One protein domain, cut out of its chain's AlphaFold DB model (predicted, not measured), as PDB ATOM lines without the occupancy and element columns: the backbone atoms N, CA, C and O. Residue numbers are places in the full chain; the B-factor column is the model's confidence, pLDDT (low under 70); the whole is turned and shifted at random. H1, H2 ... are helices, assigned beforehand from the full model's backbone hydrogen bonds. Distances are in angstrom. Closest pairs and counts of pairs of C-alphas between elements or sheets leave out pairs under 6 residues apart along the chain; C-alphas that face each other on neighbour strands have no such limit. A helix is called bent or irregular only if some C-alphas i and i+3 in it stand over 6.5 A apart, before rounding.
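AT A GLANCE: This is residues 6 to 173 of the 183 residues of an uncharacterized protein of Apolygus lucorum (UniProt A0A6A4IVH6). One very long helix arm, H2b, makes the long axis, and H3 folds back beside its last part as a splayed helical hairpin, with H5 wedged in the opening between the two. At the other end H2a turns a corner from H2b, and from there a long unnamed stretch, residues 13 to 36, leads back to a small helix, H1, which sticks out alone. The printed part has 168 residues with five named helices, in the order H1, H2, H3, H4, H5, and no named strand; the class is all helix. The whole is extended, with a radius of gyration of the C-alphas of 24.8 A, and flat, spanning 84 by 47 by 20 A.

IN THESE COORDINATES: H1, residues 6 to 12, begins with C-alpha 6 at (65.886, 159.480, 92.463) and is 10.2 A long; it is neither bent nor irregular, but only just: C-alphas 7 and 10 are 6.0 A apart. H2, residues 37 to 99, was assigned as one helix by its hydrogen bonds but is bent: C-alphas 45 and 48 are 9.6 A apart. Its arms are H2a, residues 37 to 45, 12.2 A long, and H2b, residues 48 to 99, 75.5 A long, which ends with C-alpha 99 at (21.127, 142.001, 91.941). H3, residues 104 to 129, measures 38.4 A, and H4, residues 138 to 145, 10.8 A. H5, residues 156 to 172, measures 24.6 A and ends with C-alpha 172 at (36.552, 156.090, 84.662).

HOW THE PARTS SIT: H2b, H3 and H5 form a bundle, up and down, each running against the one before it in the chain. H3 and H5 touch, opposite ways at a shallow tilt of 4 degrees; their closest C-alphas, of Gly 122 and Ser 165, are 4.5 A apart. H2b touches H5 with residues 76 to 87 alone, the same way at a shallow tilt of 29 degrees, closest at the C-alphas of Thr 84 and Asn 171, 5.1 A. H2b and H3 are a helical hairpin at a shallow tilt of 29 degrees; residues 91 to 99 touch residues 104 to 111, closest at the C-alphas of Phe 95 and Leu 107, 6.8 A. H2a is about perpendicular to H2b, at 79 degrees. H1, H2a and H4 touch no helix. Residues 27 to 28 pair with residues 148 to 149, antiparallel. Every O i to N i+4 pair is within hydrogen-bond range in H2a, H2b, H3, H4 and H5; in H1 it is 1 of 3, with 2 of 4 O i to N i+3 pairs.

THE WHOLE: The C-alphas of Gln 41 and Thr 101, the two farthest apart, are 84.2 A apart. The printed part has no cut. The link from H1 to H2 is long, with 24 residues. Residues 6 to 13, 17 to 23 and 52 to 71 are among those that stand free. The mean pLDDT of the printed part is 81.6; residues 6 to 25 and 99 to 102 are under 70.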
ATOM      1  N   GLY A   6      65.886 159.382  93.936       34.28
ATOM      2  CA  GLY A   6      65.886 159.480  92.463       34.28
ATOM      3  C   GLY A   6      64.860 160.436  91.821       34.28
ATOM      4  O   GLY A   6      65.008 160.795  90.660       34.28
ATOM      5  N   ALA A   7      63.821 160.870  92.546       43.38
ATOM      6  CA  ALA A   7      62.858 161.864  92.043       43.38
ATOM      7  C   ALA A   7      63.253 163.311  92.387       43.38
ATOM      8  O   ALA A   7      62.703 164.252  91.816       43.38
ATOM      9  N   ILE A   8      64.185 163.482  93.327       42.97
ATOM     10  CA  ILE A   8      64.669 164.781  93.798       42.97
ATOM     11  C   ILE A   8      65.970 165.141  93.058       42.97
ATOM     12  O   ILE A   8      66.163 166.299  92.691       42.97
ATOM     13  N   ASP A   9      66.781 164.155  92.672       35.56
ATOM     14  CA  ASP A   9      68.059 164.394  91.987       35.56
ATOM     15  C   ASP A   9      67.895 164.889  90.535       35.56
ATOM     16  O   ASP A   9      68.611 165.791  90.101       35.56
ATOM     17  N   HIS A  10      66.858 164.452  89.809       39.66
ATOM     18  CA  HIS A  10      66.527 165.024  88.489       39.66
ATOM     19  C   HIS A  10      65.873 166.419  88.561       39.66
ATOM     20  O   HIS A  10      65.662 167.062  87.530       39.66
ATOM     21  N   VAL A  11      65.550 166.898  89.768       46.12
ATOM     22  CA  VAL A  11      65.114 168.279  90.025       46.12
ATOM     23  C   VAL A  11      66.304 169.164  90.429       46.12
ATOM     24  O   VAL A  11      66.298 170.350  90.085       46.12
ATOM     25  N   HIS A  12      67.338 168.596  91.065       37.41
ATOM     26  CA  HIS A  12      68.533 169.323  91.516       37.41
ATOM     27  C   HIS A  12      69.662 169.447  90.480       37.41
ATOM     28  O   HIS A  12      70.445 170.386  90.570       37.41
ATOM     29  N   GLU A  13      69.731 168.611  89.442       37.12
ATOM     30  CA  GLU A  13      70.820 168.705  88.444       37.12
ATOM     31  C   GLU A  13      70.609 169.753  87.328       37.12
ATOM     32  O   GLU A  13      71.385 169.837  86.378       37.12
ATOM     33  N   ALA A  14      69.582 170.600  87.442       44.28
ATOM     34  CA  ALA A  14      69.323 171.716  86.523       44.28
ATOM     35  C   ALA A  14      69.188 173.057  87.265       44.28
ATOM     36  O   ALA A  14      68.357 173.904  86.916       44.28
ATOM     37  N   GLU A  15      69.952 173.232  88.342       45.78
ATOM     38  CA  GLU A  15      70.084 174.493  89.069       45.78
ATOM     39  C   GLU A  15      71.090 175.391  88.337       45.78
ATOM     40  O   GLU A  15      72.268 175.478  88.673       45.78
ATOM     41  N   ALA A  16      70.623 176.035  87.261       45.69
ATOM     42  CA  ALA A  16      71.328 177.170  86.686       45.69
ATOM     43  C   ALA A  16      71.402 178.269  87.757       45.69
ATOM     44  O   ALA A  16      70.387 178.816  88.186       45.69
ATOM     45  N   SER A  17      72.626 178.529  88.202       47.00
ATOM     46  CA  SER A  17      73.039 179.483  89.222       47.00
ATOM     47  C   SER A  17      72.498 180.897  88.967       47.00
ATOM     48  O   SER A  17      73.066 181.661  88.187       47.00
ATOM     49  N   GLY A  18      71.416 181.248  89.656       58.06
ATOM     50  CA  GLY A  18      70.843 182.591  89.739       58.06
ATOM     51  C   GLY A  18      70.135 182.766  91.089       58.06
ATOM     52  O   GLY A  18      69.808 181.770  91.733       58.06
ATOM     53  N   PRO A  19      69.933 184.000  91.580       55.41
ATOM     54  CA  PRO A  19      69.336 184.218  92.895       55.41
ATOM     55  C   PRO A  19      67.894 183.680  92.960       55.41
ATOM     56  O   PRO A  19      67.130 183.854  92.016       55.41
ATOM     57  N   ASN A  20      67.507 183.087  94.099       60.91
ATOM     58  CA  ASN A  20      66.254 182.330  94.326       60.91
ATOM     59  C   ASN A  20      64.927 183.046  93.987       60.91
ATOM     60  O   ASN A  20      63.872 182.416  93.997       60.91
ATOM     61  N   TRP A  21      64.950 184.353  93.726       64.25
ATOM     62  CA  TRP A  21      63.782 185.145  93.328       64.25
ATOM     63  C   TRP A  21      63.653 185.320  91.804       64.25
ATOM     64  O   TRP A  21      62.598 185.737  91.332       64.25
ATOM     65  N   VAL A  22      64.686 184.973  91.028       59.03
ATOM     66  CA  VAL A  22      64.655 184.961  89.560       59.03
ATOM     67  C   VAL A  22      64.418 183.537  89.082       59.03
ATOM     68  O   VAL A  22      65.268 182.657  89.225       59.03
ATOM     69  N   ASN A  23      63.263 183.300  88.464       63.25
ATOM     70  CA  ASN A  23      62.988 182.029  87.806       63.25
ATOM     71  C   ASN A  23      63.777 181.935  86.490       63.25
ATOM     72  O   ASN A  23      63.259 182.245  85.424       63.25
ATOM     73  N   SER A  24      65.026 181.476  86.571       64.31
ATOM     74  CA  SER A  24      65.929 181.334  85.415       64.31
ATOM     75  C   SER A  24      65.525 180.212  84.441       64.31
ATOM     76  O   SER A  24      66.154 180.051  83.401       64.31
ATOM     77  N   LYS A  25      64.498 179.409  84.765       66.50
ATOM     78  CA  LYS A  25      63.993 178.311  83.914       66.50
ATOM     79  C   LYS A  25      62.873 178.756  82.966       66.50
ATOM     80  O   LYS A  25      62.543 178.014  82.041       66.50
ATOM     81  N   MET A  26      62.253 179.909  83.221       74.75
ATOM     82  CA  MET A  26      61.225 180.492  82.358       74.75
ATOM     83  C   MET A  26      61.834 181.635  81.555       74.75
ATOM     84  O   MET A  26      62.383 182.574  82.122       74.75
ATOM     85  N   GLU A  27      61.725 181.548  80.236       80.69
ATOM     86  CA  GLU A  27      62.249 182.565  79.325       80.69
ATOM     87  C   GLU A  27      61.131 183.506  78.871       80.69
ATOM     88  O   GLU A  27      59.964 183.110  78.752       80.69
ATOM     89  N   CYS A  28      61.504 184.749  78.583       83.94
ATOM     90  CA  CYS A  28      60.657 185.701  77.881       83.94
ATOM     91  C   CYS A  28      60.457 185.227  76.434       83.94
ATOM     92  O   CYS A  28      61.383 184.693  75.822       83.94
ATOM     93  N   LEU A  29      59.267 185.424  75.874       86.19
ATOM     94  CA  LEU A  29      59.017 185.180  74.458       86.19
ATOM     95  C   LEU A  29      59.302 186.450  73.645       86.19
ATOM     96  O   LEU A  29      58.772 187.518  73.952       86.19
ATOM     97  N   ASP A  30      60.100 186.320  72.586       87.44
ATOM     98  CA  ASP A  30      60.440 187.426  71.687       87.44
ATOM     99  C   ASP A  30      59.296 187.690  70.697       87.44
ATOM    100  O   ASP A  30      59.279 187.178  69.577       87.44
ATOM    101  N   PHE A  31      58.301 188.471  71.123       83.56
ATOM    102  CA  PHE A  31      57.201 188.896  70.248       83.56
ATOM    103  C   PHE A  31      57.576 190.030  69.293       83.56
ATOM    104  O   PHE A  31      56.861 190.261  68.318       83.56
ATOM    105  N   ASP A  32      58.656 190.754  69.587       86.06
ATOM    106  CA  ASP A  32      59.054 191.910  68.798       86.06
ATOM    107  C   ASP A  32      59.908 191.495  67.595       86.06
ATOM    108  O   ASP A  32      60.903 190.766  67.703       86.06
ATOM    109  N   ASN A  33      59.512 191.977  66.419       79.06
ATOM    110  CA  ASN A  33      60.272 191.737  65.206       79.06
ATOM    111  C   ASN A  33      61.507 192.632  65.213       79.06
ATOM    112  O   ASN A  33      61.426 193.857  65.251       79.06
ATOM    113  N   HIS A  34      62.678 192.016  65.093       77.44
ATOM    114  CA  HIS A  34      63.923 192.763  65.068       77.44
ATOM    115  C   HIS A  34      64.026 193.580  63.773       77.44
ATOM    116  O   HIS A  34      64.175 193.020  62.682       77.44
ATOM    117  N   ALA A  35      64.024 194.910  63.900       78.12
ATOM    118  CA  ALA A  35      64.204 195.871  62.808       78.12
ATOM    119  C   ALA A  35      65.660 195.909  62.300       78.12
ATOM    120  O   ALA A  35      66.328 196.945  62.265       78.12
ATOM    121  N   SER A  36      66.197 194.750  61.924       84.94
ATOM    122  CA  SER A  36      67.515 194.662  61.309       84.94
ATOM    123  C   SER A  36      67.460 195.196  59.877       84.94
ATOM    124  O   SER A  36      66.473 195.020  59.157       84.94
ATOM    125  N   LYS A  37      68.564 195.797  59.418       84.88
ATOM    126  CA  LYS A  37      68.692 196.286  58.032       84.88
ATOM    127  C   LYS A  37      68.381 195.193  56.998       84.88
ATOM    128  O   LYS A  37      67.840 195.492  55.941       84.88
ATOM    129  N   VAL A  38      68.681 193.932  57.324       82.69
ATOM    130  CA  VAL A  38      68.428 192.760  56.470       82.69
ATOM    131  C   VAL A  38      66.931 192.467  56.333       82.69
ATOM    132  O   VAL A  38      66.468 192.176  55.231       82.69
ATOM    133  N   VAL A  39      66.162 192.574  57.422       81.81
ATOM    134  CA  VAL A  39      64.702 192.369  57.411       81.81
ATOM    135  C   VAL A  39      64.021 193.464  56.592       81.81
ATOM    136  O   VAL A  39      63.285 193.151  55.659       81.81
ATOM    137  N   ILE A  40      64.367 194.727  56.846       81.88
ATOM    138  CA  ILE A  40      63.800 195.882  56.131       81.88
ATOM    139  C   ILE A  40      64.113 195.800  54.630       81.88
ATOM    140  O   ILE A  40      63.243 196.000  53.786       81.88
ATOM    141  N   GLN A  41      65.347 195.444  54.261       83.56
ATOM    142  CA  GLN A  41      65.720 195.293  52.855       83.56
ATOM    143  C   GLN A  41      64.968 194.137  52.170       83.56
ATOM    144  O   GLN A  41      64.660 194.229  50.980       83.56
ATOM    145  N   ASN A  42      64.648 193.064  52.900       79.88
ATOM    146  CA  ASN A  42      63.829 191.958  52.400       79.88
ATOM    147  C   ASN A  42      62.343 192.326  52.259       79.88
ATOM    148  O   ASN A  42      61.690 191.806  51.352       79.88
ATOM    149  N   GLU A  43      61.815 193.202  53.115       79.38
ATOM    150  CA  GLU A  43      60.452 193.738  52.996       79.38
ATOM    151  C   GLU A  43      60.329 194.673  51.791       79.38
ATOM    152  O   GLU A  43      59.451 194.475  50.951       79.38
ATOM    153  N   ILE A  44      61.273 195.606  51.627       80.50
ATOM    154  CA  ILE A  44      61.309 196.537  50.487       80.50
ATOM    155  C   ILE A  44      61.396 195.776  49.155       80.50
ATOM    156  O   ILE A  44      60.710 196.125  48.197       80.50
ATOM    157  N   LYS A  45      62.197 194.702  49.089       79.81
ATOM    158  CA  LYS A  45      62.293 193.839  47.897       79.81
ATOM    159  C   LYS A  45      61.020 193.030  47.619       79.81
ATOM    160  O   LYS A  45      60.814 192.615  46.485       79.81
ATOM    161  N   GLY A  46      60.210 192.754  48.643       75.19
ATOM    162  CA  GLY A  46      59.028 191.896  48.548       75.19
ATOM    163  C   GLY A  46      57.797 192.574  47.945       75.19
ATOM    164  O   GLY A  46      56.983 191.893  47.322       75.19
ATOM    165  N   GLY A  47      57.667 193.894  48.097       82.00
ATOM    166  CA  GLY A  47      56.546 194.671  47.557       82.00
ATOM    167  C   GLY A  47      55.156 194.227  48.047       82.00
ATOM    168  O   GLY A  47      55.016 193.385  48.935       82.00
ATOM    169  N   MET A  48      54.102 194.797  47.449       74.44
ATOM    170  CA  MET A  48      52.702 194.556  47.848       74.44
ATOM    171  C   MET A  48      52.221 193.122  47.560       74.44
ATOM    172  O   MET A  48      51.503 192.545  48.370       74.44
ATOM    173  N   ALA A  49      52.689 192.499  46.472       78.75
ATOM    174  CA  ALA A  49      52.297 191.133  46.097       78.75
ATOM    175  C   ALA A  49      52.685 190.078  47.153       78.75
ATOM    176  O   ALA A  49      51.985 189.085  47.350       78.75
ATOM    177  N   ARG A  50      53.794 190.293  47.874       80.75
ATOM    178  CA  ARG A  50      54.223 189.400  48.957       80.75
ATOM    179  C   ARG A  50      53.342 189.542  50.203       80.75
ATOM    180  O   ARG A  50      53.117 188.548  50.888       80.75
ATOM    181  N   VAL A  51      52.837 190.744  50.483       81.25
ATOM    182  CA  VAL A  51      51.909 190.994  51.599       81.25
ATOM    183  C   VAL A  51      50.592 190.258  51.359       81.25
ATOM    184  O   VAL A  51      50.162 189.497  52.222       81.25
ATOM    185  N   GLU A  52      50.015 190.384  50.160       83.31
ATOM    186  CA  GLU A  52      48.787 189.671  49.777       83.31
ATOM    187  C   GLU A  52      48.946 188.144  49.878       83.31
ATOM    188  O   GLU A  52      48.072 187.454  50.410       83.31
ATOM    189  N   TYR A  53      50.094 187.605  49.447       86.94
ATOM    190  CA  TYR A  53      50.398 186.180  49.596       86.94
ATOM    191  C   TYR A  53      50.463 185.745  51.070       86.94
ATOM    192  O   TYR A  53      49.895 184.712  51.428       86.94
ATOM    193  N   TYR A  54      51.115 186.517  51.946       87.25
ATOM    194  CA  TYR A  54      51.192 186.177  53.371       87.25
ATOM    195  C   TYR A  54      49.840 186.228  54.073       87.25
ATOM    196  O   TYR A  54      49.565 185.353  54.893       87.25
ATOM    197  N   GLU A  55      48.995 187.204  53.753       89.94
ATOM    198  CA  GLU A  55      47.638 187.280  54.300       89.94
ATOM    199  C   GLU A  55      46.804 186.060  53.884       89.94
ATOM    200  O   GLU A  55      46.168 185.420  54.723       89.94
ATOM    201  N   SER A  56      46.900 185.644  52.617       91.88
ATOM    202  CA  SER A  56      46.252 184.418  52.139       91.88
ATOM    203  C   SER A  56      46.743 183.170  52.888       91.88
ATOM    204  O   SER A  56      45.932 182.365  53.355       91.88
ATOM    205  N   GLN A  57      48.060 183.033  53.088       93.19
ATOM    206  CA  GLN A  57      48.641 181.920  53.849       93.19
ATOM    207  C   GLN A  57      48.204 181.930  55.321       93.19
ATOM    208  O   GLN A  57      47.899 180.875  55.873       93.19
ATOM    209  N   ARG A  58      48.123 183.103  55.962       92.44
ATOM    210  CA  ARG A  58      47.643 183.236  57.351       92.44
ATOM    211  C   ARG A  58      46.213 182.729  57.486       92.44
ATOM    212  O   ARG A  58      45.942 181.896  58.350       92.44
ATOM    213  N   ILE A  59      45.319 183.183  56.608       94.50
ATOM    214  CA  ILE A  59      43.912 182.763  56.607       94.50
ATOM    215  C   ILE A  59      43.808 181.252  56.383       94.50
ATOM    216  O   ILE A  59      43.083 180.571  57.112       94.50
ATOM    217  N   PHE A  60      44.576 180.708  55.438       96.25
ATOM    218  CA  PHE A  60      44.617 179.270  55.184       96.25
ATOM    219  C   PHE A  60      45.065 178.470  56.418       96.25
ATOM    220  O   PHE A  60      44.423 177.482  56.779       96.25
ATOM    221  N   VAL A  61      46.113 178.922  57.114       95.38
ATOM    222  CA  VAL A  61      46.597 178.282  58.346       95.38
ATOM    223  C   VAL A  61      45.542 178.333  59.455       95.38
ATOM    224  O   VAL A  61      45.327 177.319  60.119       95.38
ATOM    225  N   TYR A  62      44.834 179.451  59.642       95.12
ATOM    226  CA  TYR A  62      43.774 179.544  60.656       95.12
ATOM    227  C   TYR A  62      42.614 178.583  60.384       95.12
ATOM    228  O   TYR A  62      42.160 177.892  61.301       95.12
ATOM    229  N   VAL A  63      42.171 178.485  59.128       96.38
ATOM    230  CA  VAL A  63      41.131 177.530  58.721       96.38
ATOM    231  C   VAL A  63      41.597 176.092  58.954       96.38
ATOM    232  O   VAL A  63      40.854 175.283  59.512       96.38
ATOM    233  N   LEU A  64      42.842 175.776  58.589       96.44
ATOM    234  CA  LEU A  64      43.413 174.445  58.762       96.44
ATOM    235  C   LEU A  64      43.508 174.046  60.243       96.44
ATOM    236  O   LEU A  64      43.108 172.942  60.607       96.44
ATOM    237  N   VAL A  65      43.991 174.942  61.109       95.25
ATOM    238  CA  VAL A  65      44.092 174.694  62.556       95.25
ATOM    239  C   VAL A  65      42.708 174.470  63.171       95.25
ATOM    240  O   VAL A  65      42.543 173.544  63.969       95.25
ATOM    241  N   GLY A  66      41.704 175.258  62.776       95.69
ATOM    242  CA  GLY A  66      40.322 175.078  63.226       95.69
ATOM    243  C   GLY A  66      39.743 173.721  62.817       95.69
ATOM    244  O   GLY A  66      39.205 172.998  63.658       95.69
ATOM    245  N   LEU A  67      39.925 173.333  61.551       97.00
ATOM    246  CA  LEU A  67      39.459 172.048  61.027       97.00
ATOM    247  C   LEU A  67      40.116 170.865  61.752       97.00
ATOM    248  O   LEU A  67      39.422 169.958  62.211       97.00
ATOM    249  N   LEU A  68      41.444 170.885  61.892       95.12
ATOM    250  CA  LEU A  68      42.192 169.817  62.560       95.12
ATOM    251  C   LEU A  68      41.804 169.691  64.036       95.12
ATOM    252  O   LEU A  68      41.607 168.578  64.523       95.12
ATOM    253  N   THR A  69      41.644 170.816  64.735       92.62
ATOM    254  CA  THR A  69      41.240 170.821  66.149       92.62
ATOM    255  C   THR A  69      39.821 170.277  66.320       92.62
ATOM    256  O   THR A  69      39.579 169.496  67.240       92.62
ATOM    257  N   GLY A  70      38.897 170.616  65.414       93.25
ATOM    258  CA  GLY A  70      37.535 170.082  65.407       93.25
ATOM    259  C   GLY A  70      37.499 168.568  65.196       93.25
ATOM    260  O   GLY A  70      36.921 167.850  66.009       93.25
ATOM    261  N   ILE A  71      38.187 168.070  64.161       95.12
ATOM    262  CA  ILE A  71      38.284 166.628  63.874       95.12
ATOM    263  C   ILE A  71      38.886 165.881  65.070       95.12
ATOM    264  O   ILE A  71      38.369 164.839  65.481       95.12
ATOM    265  N   PHE A  72      39.955 166.421  65.658       92.25
ATOM    266  CA  PHE A  72      40.609 165.826  66.817       92.25
ATOM    267  C   PHE A  72      39.694 165.800  68.047       92.25
ATOM    268  O   PHE A  72      39.597 164.775  68.721       92.25
ATOM    269  N   GLY A  73      38.967 166.889  68.311       90.62
ATOM    270  CA  GLY A  73      37.978 166.954  69.386       90.62
ATOM    271  C   GLY A  73      36.864 165.921  69.212       90.62
ATOM    272  O   GLY A  73      36.579 165.160  70.139       90.62
ATOM    273  N   SER A  74      36.286 165.827  68.010       91.50
ATOM    274  CA  SER A  74      35.266 164.824  67.683       91.50
ATOM    275  C   SER A  74      35.781 163.396  67.857       91.50
ATOM    276  O   SER A  74      35.070 162.555  68.398       91.50
ATOM    277  N   PHE A  75      37.024 163.118  67.458       91.75
ATOM    278  CA  PHE A  75      37.638 161.803  67.642       91.75
ATOM    279  C   PHE A  75      37.724 161.409  69.125       91.75
ATOM    280  O   PHE A  75      37.321 160.305  69.490       91.75
ATOM    281  N   ILE A  76      38.180 162.318  69.992       90.94
ATOM    282  CA  ILE A  76      38.276 162.072  71.441       90.94
ATOM    283  C   ILE A  76      36.896 161.788  72.041       90.94
ATOM    284  O   ILE A  76      36.745 160.828  72.797       90.94
ATOM    285  N   LEU A  77      35.898 162.603  71.687       89.62
ATOM    286  CA  LEU A  77      34.517 162.447  72.148       89.62
ATOM    287  C   LEU A  77      33.943 161.085  71.739       89.62
ATOM    288  O   LEU A  77      33.450 160.358  72.597       89.62
ATOM    289  N   LEU A  78      34.091 160.695  70.468       91.75
ATOM    290  CA  LEU A  78      33.622 159.401  69.961       91.75
ATOM    291  C   LEU A  78      34.316 158.216  70.647       91.75
ATOM    292  O   LEU A  78      33.669 157.220  70.979       91.75
ATOM    293  N   CYS A  79      35.630 158.299  70.867       91.12
ATOM    294  CA  CYS A  79      36.377 157.266  71.584       91.12
ATOM    295  C   CYS A  79      35.909 157.130  73.038       91.12
ATOM    296  O   CYS A  79      35.739 156.011  73.528       91.12
ATOM    297  N   ALA A  80      35.682 158.250  73.721       89.56
ATOM    298  CA  ALA A  80      35.217 158.256  75.101       89.56
ATOM    299  C   ALA A  80      33.765 157.768  75.231       89.56
ATOM    300  O   ALA A  80      33.459 157.002  76.144       89.56
ATOM    301  N   GLU A  81      32.882 158.148  74.307       89.56
ATOM    302  CA  GLU A  81      31.491 157.688  74.275       89.56
ATOM    303  C   GLU A  81      31.417 156.174  74.073       89.56
ATOM    304  O   GLU A  81      30.783 155.474  74.866       89.56
ATOM    305  N   LYS A  82      32.136 155.642  73.076       90.94
ATOM    306  CA  LYS A  82      32.206 154.194  72.848       90.94
ATOM    307  C   LYS A  82      32.766 153.461  74.062       90.94
ATOM    308  O   LYS A  82      32.179 152.470  74.491       90.94
ATOM    309  N   GLY A  83      33.867 153.946  74.642       87.50
ATOM    310  CA  GLY A  83      34.469 153.335  75.831       87.50
ATOM    311  C   GLY A  83      33.509 153.306  77.025       87.50
ATOM    312  O   GLY A  83      33.381 152.288  77.709       87.50
ATOM    313  N   THR A  84      32.760 154.388  77.212       87.62
ATOM    314  CA  THR A  84      31.764 154.516  78.275       87.62
ATOM    315  C   THR A  84      30.579 153.578  78.038       87.62
ATOM    316  O   THR A  84      30.161 152.883  78.965       87.62
ATOM    317  N   HIS A  85      30.092 153.471  76.799       88.62
ATOM    318  CA  HIS A  85      29.026 152.542  76.417       88.62
ATOM    319  C   HIS A  85      29.413 151.080  76.684       88.62
ATOM    320  O   HIS A  85      28.642 150.344  77.301       88.62
ATOM    321  N   TYR A  86      30.624 150.662  76.296       88.56
ATOM    322  CA  TYR A  86      31.123 149.313  76.593       88.56
ATOM    323  C   TYR A  86      31.187 149.038  78.099       88.56
ATOM    324  O   TYR A  86      30.752 147.976  78.548       88.56
ATOM    325  N   LYS A  87      31.677 150.001  78.893       86.06
ATOM    326  CA  LYS A  87      31.727 149.867  80.356       86.06
ATOM    327  C   LYS A  87      30.329 149.699  80.946       86.06
ATOM    328  O   LYS A  87      30.123 148.809  81.765       86.06
ATOM    329  N   TYR A  88      29.382 150.547  80.548       85.62
ATOM    330  CA  TYR A  88      28.022 150.503  81.084       85.62
ATOM    331  C   TYR A  88      27.282 149.230  80.694       85.62
ATOM    332  O   TYR A  88      26.611 148.671  81.553       85.62
ATOM    333  N   HIS A  89      27.448 148.730  79.467       88.50
ATOM    334  CA  HIS A  89      26.858 147.452  79.064       88.50
ATOM    335  C   HIS A  89      27.323 146.315  79.984       88.50
ATOM    336  O   HIS A  89      26.502 145.604  80.555       88.50
ATOM    337  N   TYR A  90      28.635 146.216  80.222       85.81
ATOM    338  CA  TYR A  90      29.194 145.221  81.140       85.81
ATOM    339  C   TYR A  90      28.681 145.393  82.580       85.81
ATOM    340  O   TYR A  90      28.397 144.417  83.274       85.81
ATOM    341  N   LEU A  91      28.538 146.641  83.034       86.06
ATOM    342  CA  LEU A  91      28.012 146.954  84.361       86.06
ATOM    343  C   LEU A  91      26.544 146.535  84.513       86.06
ATOM    344  O   LEU A  91      26.172 146.036  85.569       86.06
ATOM    345  N   VAL A  92      25.725 146.744  83.479       86.44
ATOM    346  CA  VAL A  92      24.301 146.381  83.456       86.44
ATOM    347  C   VAL A  92      24.131 144.864  83.432       86.44
ATOM    348  O   VAL A  92      23.313 144.338  84.184       86.44
ATOM    349  N   ASP A  93      24.940 144.147  82.652       85.12
ATOM    350  CA  ASP A  93      24.927 142.680  82.632       85.12
ATOM    351  C   ASP A  93      25.307 142.102  84.005       85.12
ATOM    352  O   ASP A  93      24.619 141.227  84.539       85.12
ATOM    353  N   ALA A  94      26.361 142.645  84.626       82.25
ATOM    354  CA  ALA A  94      26.750 142.283  85.984       82.25
ATOM    355  C   ALA A  94      25.649 142.641  86.997       82.25
ATOM    356  O   ALA A  94      25.323 141.835  87.869       82.25
ATOM    357  N   PHE A  95      25.033 143.817  86.874       83.75
ATOM    358  CA  PHE A  95      23.925 144.231  87.728       83.75
ATOM    359  C   PHE A  95      22.764 143.238  87.660       83.75
ATOM    360  O   PHE A  95      22.333 142.744  88.699       83.75
ATOM    361  N   ASN A  96      22.321 142.871  86.458       82.94
ATOM    362  CA  ASN A  96      21.234 141.914  86.267       82.94
ATOM    363  C   ASN A  96      21.562 140.536  86.859       82.94
ATOM    364  O   ASN A  96      20.676 139.889  87.404       82.94
ATOM    365  N   HIS A  97      22.816 140.087  86.810       78.44
ATOM    366  CA  HIS A  97      23.192 138.795  87.385       78.44
ATOM    367  C   HIS A  97      23.225 138.809  88.924       78.44
ATOM    368  O   HIS A  97      22.648 137.934  89.567       78.44
ATOM    369  N   TRP A  98      23.873 139.812  89.528       73.31
ATOM    370  CA  TRP A  98      24.163 139.830  90.970       73.31
ATOM    371  C   TRP A  98      23.077 140.501  91.822       73.31
ATOM    372  O   TRP A  98      22.976 140.216  93.019       73.31
ATOM    373  N   PHE A  99      22.241 141.364  91.233       68.88
ATOM    374  CA  PHE A  99      21.127 142.001  91.941       68.88
ATOM    375  C   PHE A  99      20.059 140.978  92.357       68.88
ATOM    376  O   PHE A  99      19.536 141.061  93.466       68.88
ATOM    377  N   LEU A 100      19.805 139.953  91.531       65.56
ATOM    378  CA  LEU A 100      18.861 138.877  91.862       65.56
ATOM    379  C   LEU A 100      19.325 137.984  93.031       65.56
ATOM    380  O   LEU A 100      18.508 137.275  93.613       65.56
ATOM    381  N   THR A 101      20.607 138.014  93.405       69.38
ATOM    382  CA  THR A 101      21.180 137.161  94.466       69.38
ATOM    383  C   THR A 101      21.283 137.870  95.831       69.38
ATOM    384  O   THR A 101      21.864 137.323  96.768       69.38
ATOM    385  N   SER A 102      20.740 139.087  95.981       66.50
ATOM    386  CA  SER A 102      20.815 139.903  97.215       66.50
ATOM    387  C   SER A 102      22.241 140.245  97.694       66.50
ATOM    388  O   SER A 102      22.429 140.666  98.834       66.50
ATOM    389  N   GLN A 103      23.265 140.121  96.838       72.75
ATOM    390  CA  GLN A 103      24.670 140.420  97.168       72.75
ATOM    391  C   GLN A 103      25.063 141.844  96.729       72.75
ATOM    392  O   GLN A 103      25.959 142.046  95.908       72.75
ATOM    393  N   SER A 104      24.385 142.858  97.271       71.44
ATOM    394  CA  SER A 104      24.557 144.269  96.873       71.44
ATOM    395  C   SER A 104      25.978 144.823  97.079       71.44
ATOM    396  O   SER A 104      26.410 145.708  96.342       71.44
ATOM    397  N   TYR A 105      26.740 144.279  98.032       80.44
ATOM    398  CA  TYR A 105      28.121 144.698  98.293       80.44
ATOM    399  C   TYR A 105      29.090 144.313  97.164       80.44
ATOM    400  O   TYR A 105      30.012 145.073  96.875       80.44
ATOM    401  N   LEU A 106      28.876 143.184  96.478       80.81
ATOM    402  CA  LEU A 106      29.737 142.759  95.365       80.81
ATOM    403  C   LEU A 106      29.644 143.728  94.185       80.81
ATOM    404  O   LEU A 106      30.662 144.070  93.586       80.81
ATOM    405  N   LEU A 107      28.442 144.233  93.899       81.38
ATOM    406  CA  LEU A 107      28.230 145.246  92.866       81.38
ATOM    407  C   LEU A 107      29.003 146.529  93.176       81.38
ATOM    408  O   LEU A 107      29.680 147.057  92.297       81.38
ATOM    409  N   PHE A 108      28.977 146.990  94.429       82.88
ATOM    410  CA  PHE A 108      29.751 148.160  94.847       82.88
ATOM    411  C   PHE A 108      31.255 147.977  94.583       82.88
ATOM    412  O   PHE A 108      31.882 148.850  93.982       82.88
ATOM    413  N   PHE A 109      31.824 146.823  94.950       86.69
ATOM    414  CA  PHE A 109      33.238 146.537  94.696       86.69
ATOM    415  C   PHE A 109      33.571 146.440  93.202       86.69
ATOM    416  O   PHE A 109      34.614 146.943  92.792       86.69
ATOM    417  N   ILE A 110      32.695 145.868  92.371       85.94
ATOM    418  CA  ILE A 110      32.901 145.773  90.915       85.94
ATOM    419  C   ILE A 110      32.929 147.167  90.268       85.94
ATOM    420  O   ILE A 110      33.817 147.470  89.464       85.94
ATOM    421  N   VAL A 111      31.992 148.045  90.634       86.00
ATOM    422  CA  VAL A 111      31.946 149.424  90.119       86.00
ATOM    423  C   VAL A 111      33.162 150.228  90.586       86.00
ATOM    424  O   VAL A 111      33.789 150.935  89.792       86.00
ATOM    425  N   LEU A 112      33.530 150.096  91.861       88.25
ATOM    426  CA  LEU A 112      34.664 150.804  92.448       88.25
ATOM    427  C   LEU A 112      35.993 150.342  91.837       88.25
ATOM    428  O   LEU A 112      36.808 151.171  91.436       88.25
ATOM    429  N   PHE A 113      36.191 149.032  91.696       89.50
ATOM    430  CA  PHE A 113      37.410 148.463  91.131       89.50
ATOM    431  C   PHE A 113      37.556 148.774  89.639       89.50
ATOM    432  O   PHE A 113      38.628 149.196  89.209       89.50
ATOM    433  N   SER A 114      36.481 148.654  88.852       87.06
ATOM    434  CA  SER A 114      36.516 149.005  87.423       87.06
ATOM    435  C   SER A 114      36.860 150.480  87.196       87.06
ATOM    436  O   SER A 114      37.672 150.800  86.330       87.06
ATOM    437  N   THR A 115      36.316 151.377  88.020       89.69
ATOM    438  CA  THR A 115      36.622 152.813  87.970       89.69
ATOM    439  C   THR A 115      38.069 153.105  88.377       89.69
ATOM    440  O   THR A 115      38.773 153.829  87.670       89.69
ATOM    441  N   LEU A 116      38.538 152.513  89.481       91.25
ATOM    442  CA  LEU A 116      39.905 152.694  89.977       91.25
ATOM    443  C   LEU A 116      40.957 152.178  88.999       91.25
ATOM    444  O   LEU A 116      41.954 152.861  88.784       91.25
ATOM    445  N   LEU A 117      40.745 151.013  88.385       91.75
ATOM    446  CA  LEU A 117      41.691 150.451  87.422       91.75
ATOM    447  C   LEU A 117      41.882 151.366  86.211       91.75
ATOM    448  O   LEU A 117      43.013 151.672  85.841       91.75
ATOM    449  N   ILE A 118      40.785 151.838  85.615       90.00
ATOM    450  CA  ILE A 118      40.845 152.717  84.439       90.00
ATOM    451  C   ILE A 118      41.514 154.050  84.805       90.00
ATOM    452  O   ILE A 118      42.359 154.549  84.058       90.00
ATOM    453  N   ALA A 119      41.179 154.606  85.974       90.75
ATOM    454  CA  ALA A 119      41.804 155.818  86.489       90.75
ATOM    455  C   ALA A 119      43.312 155.634  86.712       90.75
ATOM    456  O   ALA A 119      44.100 156.489  86.310       90.75
ATOM    457  N   MET A 120      43.714 154.508  87.304       92.44
ATOM    458  CA  MET A 120      45.110 154.183  87.586       92.44
ATOM    459  C   MET A 120      45.927 154.067  86.298       92.44
ATOM    460  O   MET A 120      47.020 154.612  86.222       92.44
ATOM    461  N   VAL A 121      45.394 153.432  85.253       91.38
ATOM    462  CA  VAL A 121      46.070 153.376  83.944       91.38
ATOM    463  C   VAL A 121      46.282 154.784  83.378       91.38
ATOM    464  O   VAL A 121      47.380 155.104  82.919       91.38
ATOM    465  N   GLY A 122      45.264 155.646  83.460       89.69
ATOM    466  CA  GLY A 122      45.361 157.035  83.009       89.69
ATOM    467  C   GLY A 122      46.406 157.846  83.780       89.69
ATOM    468  O   GLY A 122      47.175 158.588  83.171       89.69
ATOM    469  N   THR A 123      46.475 157.695  85.105       90.12
ATOM    470  CA  THR A 123      47.449 158.422  85.932       90.12
ATOM    471  C   THR A 123      48.869 157.891  85.766       90.12
ATOM    472  O   THR A 123      49.795 158.691  85.646       90.12
ATOM    473  N   LEU A 124      49.053 156.570  85.683       91.62
ATOM    474  CA  LEU A 124      50.356 155.952  85.421       91.62
ATOM    475  C   LEU A 124      50.933 156.437  84.088       91.62
ATOM    476  O   LEU A 124      52.116 156.765  84.020       91.62
ATOM    477  N   LEU A 125      50.100 156.558  83.050       89.69
ATOM    478  CA  LEU A 125      50.523 157.086  81.755       89.69
ATOM    479  C   LEU A 125      51.128 158.494  81.877       89.69
ATOM    480  O   LEU A 125      52.190 158.764  81.319       89.69
ATOM    481  N   VAL A 126      50.475 159.385  82.628       89.50
ATOM    482  CA  VAL A 126      50.947 160.765  82.827       89.50
ATOM    483  C   VAL A 126      52.212 160.801  83.678       89.50
ATOM    484  O   VAL A 126      53.157 161.502  83.332       89.50
ATOM    485  N   VAL A 127      52.252 160.040  84.772       90.88
ATOM    486  CA  VAL A 127      53.373 160.064  85.721       90.88
ATOM    487  C   VAL A 127      54.657 159.509  85.102       90.88
ATOM    488  O   VAL A 127      55.722 160.078  85.330       90.88
ATOM    489  N   TYR A 128      54.572 158.431  84.317       87.69
ATOM    490  CA  TYR A 128      55.758 157.768  83.765       87.69
ATOM    491  C   TYR A 128      56.229 158.325  82.420       87.69
ATOM    492  O   TYR A 128      57.423 158.250  82.140       87.69
ATOM    493  N   ILE A 129      55.330 158.846  81.578       87.31
ATOM    494  CA  ILE A 129      55.714 159.318  80.238       87.31
ATOM    495  C   ILE A 129      56.030 160.810  80.246       87.31
ATOM    496  O   ILE A 129      57.113 161.205  79.827       87.31
ATOM    497  N   GLU A 130      55.089 161.647  80.684       85.44
ATOM    498  CA  GLU A 130      55.242 163.101  80.623       85.44
ATOM    499  C   GLU A 130      54.461 163.769  81.769       85.44
ATOM    500  O   GLU A 130      53.284 164.113  81.604       85.44
ATOM    501  N   PRO A 131      55.098 164.019  82.932       84.50
ATOM    502  CA  PRO A 131      54.416 164.607  84.087       84.50
ATOM    503  C   PRO A 131      53.932 166.039  83.815       84.50
ATOM    504  O   PRO A 131      53.002 166.523  84.459       84.50
ATOM    505  N   LYS A 132      54.507 166.712  82.809       79.69
ATOM    506  CA  LYS A 132      54.089 168.046  82.355       79.69
ATOM    507  C   LYS A 132      52.686 168.061  81.738       79.69
ATOM    508  O   LYS A 132      52.095 169.129  81.606       79.69
ATOM    509  N   ALA A 133      52.146 166.899  81.362       79.69
ATOM    510  CA  ALA A 133      50.796 166.776  80.820       79.69
ATOM    511  C   ALA A 133      49.697 166.896  81.894       79.69
ATOM    512  O   ALA A 133      48.522 167.067  81.537       79.69
ATOM    513  N   ALA A 134      50.058 166.831  83.182       82.19
ATOM    514  CA  ALA A 134      49.124 166.883  84.299       82.19
ATOM    515  C   ALA A 134      48.300 168.189  84.337       82.19
ATOM    516  O   ALA A 134      48.763 169.272  83.975       82.19
ATOM    517  N   GLY A 135      47.049 168.086  84.792       80.94
ATOM    518  CA  GLY A 135      46.122 169.219  84.909       80.94
ATOM    519  C   GLY A 135      45.442 169.621  83.592       80.94
ATOM    520  O   GLY A 135      45.484 168.902  82.598       80.94
ATOM    521  N   GLY A 136      44.790 170.787  83.567       75.81
ATOM    522  CA  GLY A 136      43.908 171.199  82.461       75.81
ATOM    523  C   GLY A 136      44.605 171.648  81.169       75.81
ATOM    524  O   GLY A 136      44.004 171.604  80.105       75.81
ATOM    525  N   GLY A 137      45.879 172.052  81.215       80.62
ATOM    526  CA  GLY A 137      46.616 172.527  80.028       80.62
ATOM    527  C   GLY A 137      46.294 173.958  79.569       80.62
ATOM    528  O   GLY A 137      47.013 174.481  78.728       80.62
ATOM    529  N   LEU A 138      45.296 174.626  80.163       85.06
ATOM    530  CA  LEU A 138      44.985 176.033  79.879       85.06
ATOM    531  C   LEU A 138      46.042 176.999  80.445       85.06
ATOM    532  O   LEU A 138      46.433 177.947  79.774       85.06
ATOM    533  N   ALA A 139      46.543 176.748  81.659       86.44
ATOM    534  CA  ALA A 139      47.499 177.645  82.316       86.44
ATOM    535  C   ALA A 139      48.809 177.855  81.517       86.44
ATOM    536  O   ALA A 139      49.211 179.007  81.364       86.44
ATOM    537  N   PRO A 140      49.444 176.817  80.930       85.19
ATOM    538  CA  PRO A 140      50.602 177.021  80.057       85.19
ATOM    539  C   PRO A 140      50.306 177.821  78.784       85.19
ATOM    540  O   PRO A 140      51.175 178.549  78.318       85.19
ATOM    541  N   VAL A 141      49.093 177.711  78.229       88.44
ATOM    542  CA  VAL A 141      48.677 178.495  77.052       88.44
ATOM    543  C   VAL A 141      48.522 179.968  77.423       88.44
ATOM    544  O   VAL A 141      49.019 180.830  76.708       88.44
ATOM    545  N   ILE A 142      47.903 180.263  78.571       88.50
ATOM    546  CA  ILE A 142      47.797 181.635  79.091       88.50
ATOM    547  C   ILE A 142      49.193 182.219  79.339       88.50
ATOM    548  O   ILE A 142      49.470 183.342  78.929       88.50
ATOM    549  N   ALA A 143      50.093 181.449  79.957       87.31
ATOM    550  CA  ALA A 143      51.477 181.869  80.170       87.31
ATOM    551  C   ALA A 143      52.191 182.180  78.843       87.31
ATOM    552  O   ALA A 143      52.854 183.208  78.740       87.31
ATOM    553  N   TYR A 144      51.985 181.350  77.815       89.00
ATOM    554  CA  TYR A 144      52.556 181.563  76.486       89.00
ATOM    555  C   TYR A 144      52.065 182.865  75.838       89.00
ATOM    556  O   TYR A 144      52.877 183.633  75.329       89.00
ATOM    557  N   VAL A 145      50.761 183.153  75.910       89.81
ATOM    558  CA  VAL A 145      50.182 184.412  75.397       89.81
ATOM    559  C   VAL A 145      50.690 185.626  76.182       89.81
ATOM    560  O   VAL A 145      50.924 186.676  75.595       89.81
ATOM    561  N   ASN A 146      50.943 185.473  77.483       90.62
ATOM    562  CA  ASN A 146      51.547 186.511  78.324       90.62
ATOM    563  C   ASN A 146      53.063 186.693  78.092       90.62
ATOM    564  O   ASN A 146      53.689 187.486  78.792       90.62
ATOM    565  N   GLY A 147      53.668 185.959  77.152       87.56
ATOM    566  CA  GLY A 147      55.094 186.067  76.838       87.56
ATOM    567  C   GLY A 147      56.012 185.284  77.765       87.56
ATOM    568  O   GLY A 147      57.208 185.555  77.804       87.56
ATOM    569  N   VAL A 148      55.478 184.304  78.495       88.00
ATOM    570  CA  VAL A 148      56.254 183.390  79.335       88.00
ATOM    571  C   VAL A 148      56.353 182.032  78.649       88.00
ATOM    572  O   VAL A 148      55.367 181.307  78.483       88.00
ATOM    573  N   LYS A 149      57.569 181.645  78.272       83.88
ATOM    574  CA  LYS A 149      57.846 180.359  77.632       83.88
ATOM    575  C   LYS A 149      57.954 179.255  78.683       83.88
ATOM    576  O   LYS A 149      58.962 179.119  79.373       83.88
ATOM    577  N   VAL A 150      56.915 178.423  78.773       83.62
ATOM    578  CA  VAL A 150      56.901 177.248  79.659       83.62
ATOM    579  C   VAL A 150      57.546 176.039  78.953       83.62
ATOM    580  O   VAL A 150      57.019 175.568  77.938       83.62
ATOM    581  N   PRO A 151      58.663 175.486  79.462       79.56
ATOM    582  CA  PRO A 151      59.445 174.477  78.746       79.56
ATOM    583  C   PRO A 151      58.717 173.129  78.615       79.56
ATOM    584  O   PRO A 151      58.500 172.403  79.588       79.56
ATOM    585  N   GLY A 152      58.404 172.738  77.376       74.31
ATOM    586  CA  GLY A 152      57.818 171.431  77.046       74.31
ATOM    587  C   GLY A 152      56.312 171.305  77.301       74.31
ATOM    588  O   GLY A 152      55.747 170.240  77.061       74.31
ATOM    589  N   ALA A 153      55.635 172.375  77.731       74.50
ATOM    590  CA  ALA A 153      54.188 172.339  77.953       74.50
ATOM    591  C   ALA A 153      53.374 172.227  76.650       74.50
ATOM    592  O   ALA A 153      52.308 171.621  76.641       74.50
ATOM    593  N   LEU A 154      53.902 172.767  75.546       79.56
ATOM    594  CA  LEU A 154      53.288 172.738  74.210       79.56
ATOM    595  C   LEU A 154      53.909 171.672  73.288       79.56
ATOM    596  O   LEU A 154      53.746 171.722  72.071       79.56
ATOM    597  N   ALA A 155      54.658 170.713  73.842       85.06
ATOM    598  CA  ALA A 155      55.257 169.649  73.044       85.06
ATOM    599  C   ALA A 155      54.190 168.665  72.533       85.06
ATOM    600  O   ALA A 155      53.259 168.299  73.250       85.06
ATOM    601  N   PHE A 156      54.368 168.160  71.309       85.75
ATOM    602  CA  PHE A 156      53.445 167.192  70.700       85.75
ATOM    603  C   PHE A 156      53.304 165.898  71.524       85.75
ATOM    604  O   PHE A 156      52.215 165.337  71.627       85.75
ATOM    605  N   LYS A 157      54.385 165.461  72.187       86.31
ATOM    606  CA  LYS A 157      54.352 164.321  73.119       86.31
ATOM    607  C   LYS A 157      53.367 164.554  74.272       86.31
ATOM    608  O   LYS A 157      52.568 163.672  74.577       86.31
ATOM    609  N   THR A 158      53.373 165.758  74.846       86.94
ATOM    610  CA  THR A 158      52.468 166.171  75.926       86.94
ATOM    611  C   THR A 158      51.009 166.121  75.476       86.94
ATOM    612  O   THR A 158      50.163 165.640  76.224       86.94
ATOM    613  N   LEU A 159      50.714 166.547  74.241       88.00
ATOM    614  CA  LEU A 159      49.364 166.481  73.667       88.00
ATOM    615  C   LEU A 159      48.851 165.036  73.590       88.00
ATOM    616  O   LEU A 159      47.739 164.762  74.032       88.00
ATOM    617  N   ILE A 160      49.668 164.106  73.086       89.81
ATOM    618  CA  ILE A 160      49.287 162.692  72.947       89.81
ATOM    619  C   ILE A 160      48.974 162.072  74.314       89.81
ATOM    620  O   ILE A 160      47.907 161.482  74.499       89.81
ATOM    621  N   VAL A 161      49.885 162.228  75.281       90.69
ATOM    622  CA  VAL A 161      49.717 161.684  76.639       90.69
ATOM    623  C   VAL A 161      48.463 162.261  77.296       90.69
ATOM    624  O   VAL A 161      47.679 161.522  77.893       90.69
ATOM    625  N   LYS A 162      48.231 163.568  77.132       88.56
ATOM    626  CA  LYS A 162      47.051 164.252  77.667       88.56
ATOM    627  C   LYS A 162      45.757 163.707  77.067       88.56
ATOM    628  O   LYS A 162      44.810 163.461  77.809       88.56
ATOM    629  N   THR A 163      45.722 163.466  75.759       89.69
ATOM    630  CA  THR A 163      44.549 162.905  75.079       89.69
ATOM    631  C   THR A 163      44.206 161.506  75.581       89.69
ATOM    632  O   THR A 163      43.055 161.248  75.935       89.69
ATOM    633  N   PHE A 164      45.185 160.606  75.680       90.81
ATOM    634  CA  PHE A 164      44.939 159.257  76.199       90.81
ATOM    635  C   PHE A 164      44.517 159.274  77.671       90.81
ATOM    636  O   PHE A 164      43.549 158.609  78.043       90.81
ATOM    637  N   SER A 165      45.183 160.087  78.495       90.44
ATOM    638  CA  SER A 165      44.806 160.271  79.897       90.44
ATOM    639  C   SER A 165      43.377 160.799  80.044       90.44
ATOM    640  O   SER A 165      42.656 160.343  80.932       90.44
ATOM    641  N   LEU A 166      42.952 161.717  79.173       89.62
ATOM    642  CA  LEU A 166      41.600 162.270  79.172       89.62
ATOM    643  C   LEU A 166      40.552 161.206  78.822       89.62
ATOM    644  O   LEU A 166      39.542 161.107  79.514       89.62
ATOM    645  N   ILE A 167      40.808 160.368  77.814       90.25
ATOM    646  CA  ILE A 167      39.910 159.263  77.440       90.25
ATOM    647  C   ILE A 167      39.763 158.274  78.607       90.25
ATOM    648  O   ILE A 167      38.647 157.882  78.949       90.25
ATOM    649  N   CYS A 168      40.865 157.906  79.270       89.88
ATOM    650  CA  CYS A 168      40.820 157.070  80.474       89.88
ATOM    651  C   CYS A 168      40.018 157.738  81.602       89.88
ATOM    652  O   CYS A 168      39.185 157.088  82.225       89.88
ATOM    653  N   CYS A 169      40.211 159.038  81.832       89.25
ATOM    654  CA  CYS A 169      39.478 159.796  82.847       89.25
ATOM    655  C   CYS A 169      37.959 159.796  82.592       89.25
ATOM    656  O   CYS A 169      37.174 159.520  83.504       89.25
ATOM    657  N   MET A 170      37.546 160.023  81.340       88.31
ATOM    658  CA  MET A 170      36.138 159.986  80.932       88.31
ATOM    659  C   MET A 170      35.533 158.595  81.122       88.31
ATOM    660  O   MET A 170      34.467 158.465  81.718       88.31
ATOM    661  N   ASN A 171      36.247 157.545  80.705       88.00
ATOM    662  CA  ASN A 171      35.801 156.164  80.887       88.00
ATOM    663  C   ASN A 171      35.738 155.758  82.368       88.00
ATOM    664  O   ASN A 171      34.868 154.978  82.756       88.00
ATOM    665  N   ALA A 172      36.614 156.296  83.220       87.31
ATOM    666  CA  ALA A 172      36.552 156.090  84.662       87.31
ATOM    667  C   ALA A 172      35.326 156.786  85.290       87.31
ATOM    668  O   ALA A 172      34.817 156.315  86.301       87.31
ATOM    669  N   GLY A 173      34.776 157.835  84.673       82.06
ATOM    670  CA  GLY A 173      33.654 158.596  85.238       82.06
ATOM    671  C   GLY A 173      34.075 159.506  86.395       82.06
ATOM    672  O   GLY A 173      33.268 159.827  87.264       82.06
TER     673      GLY A 173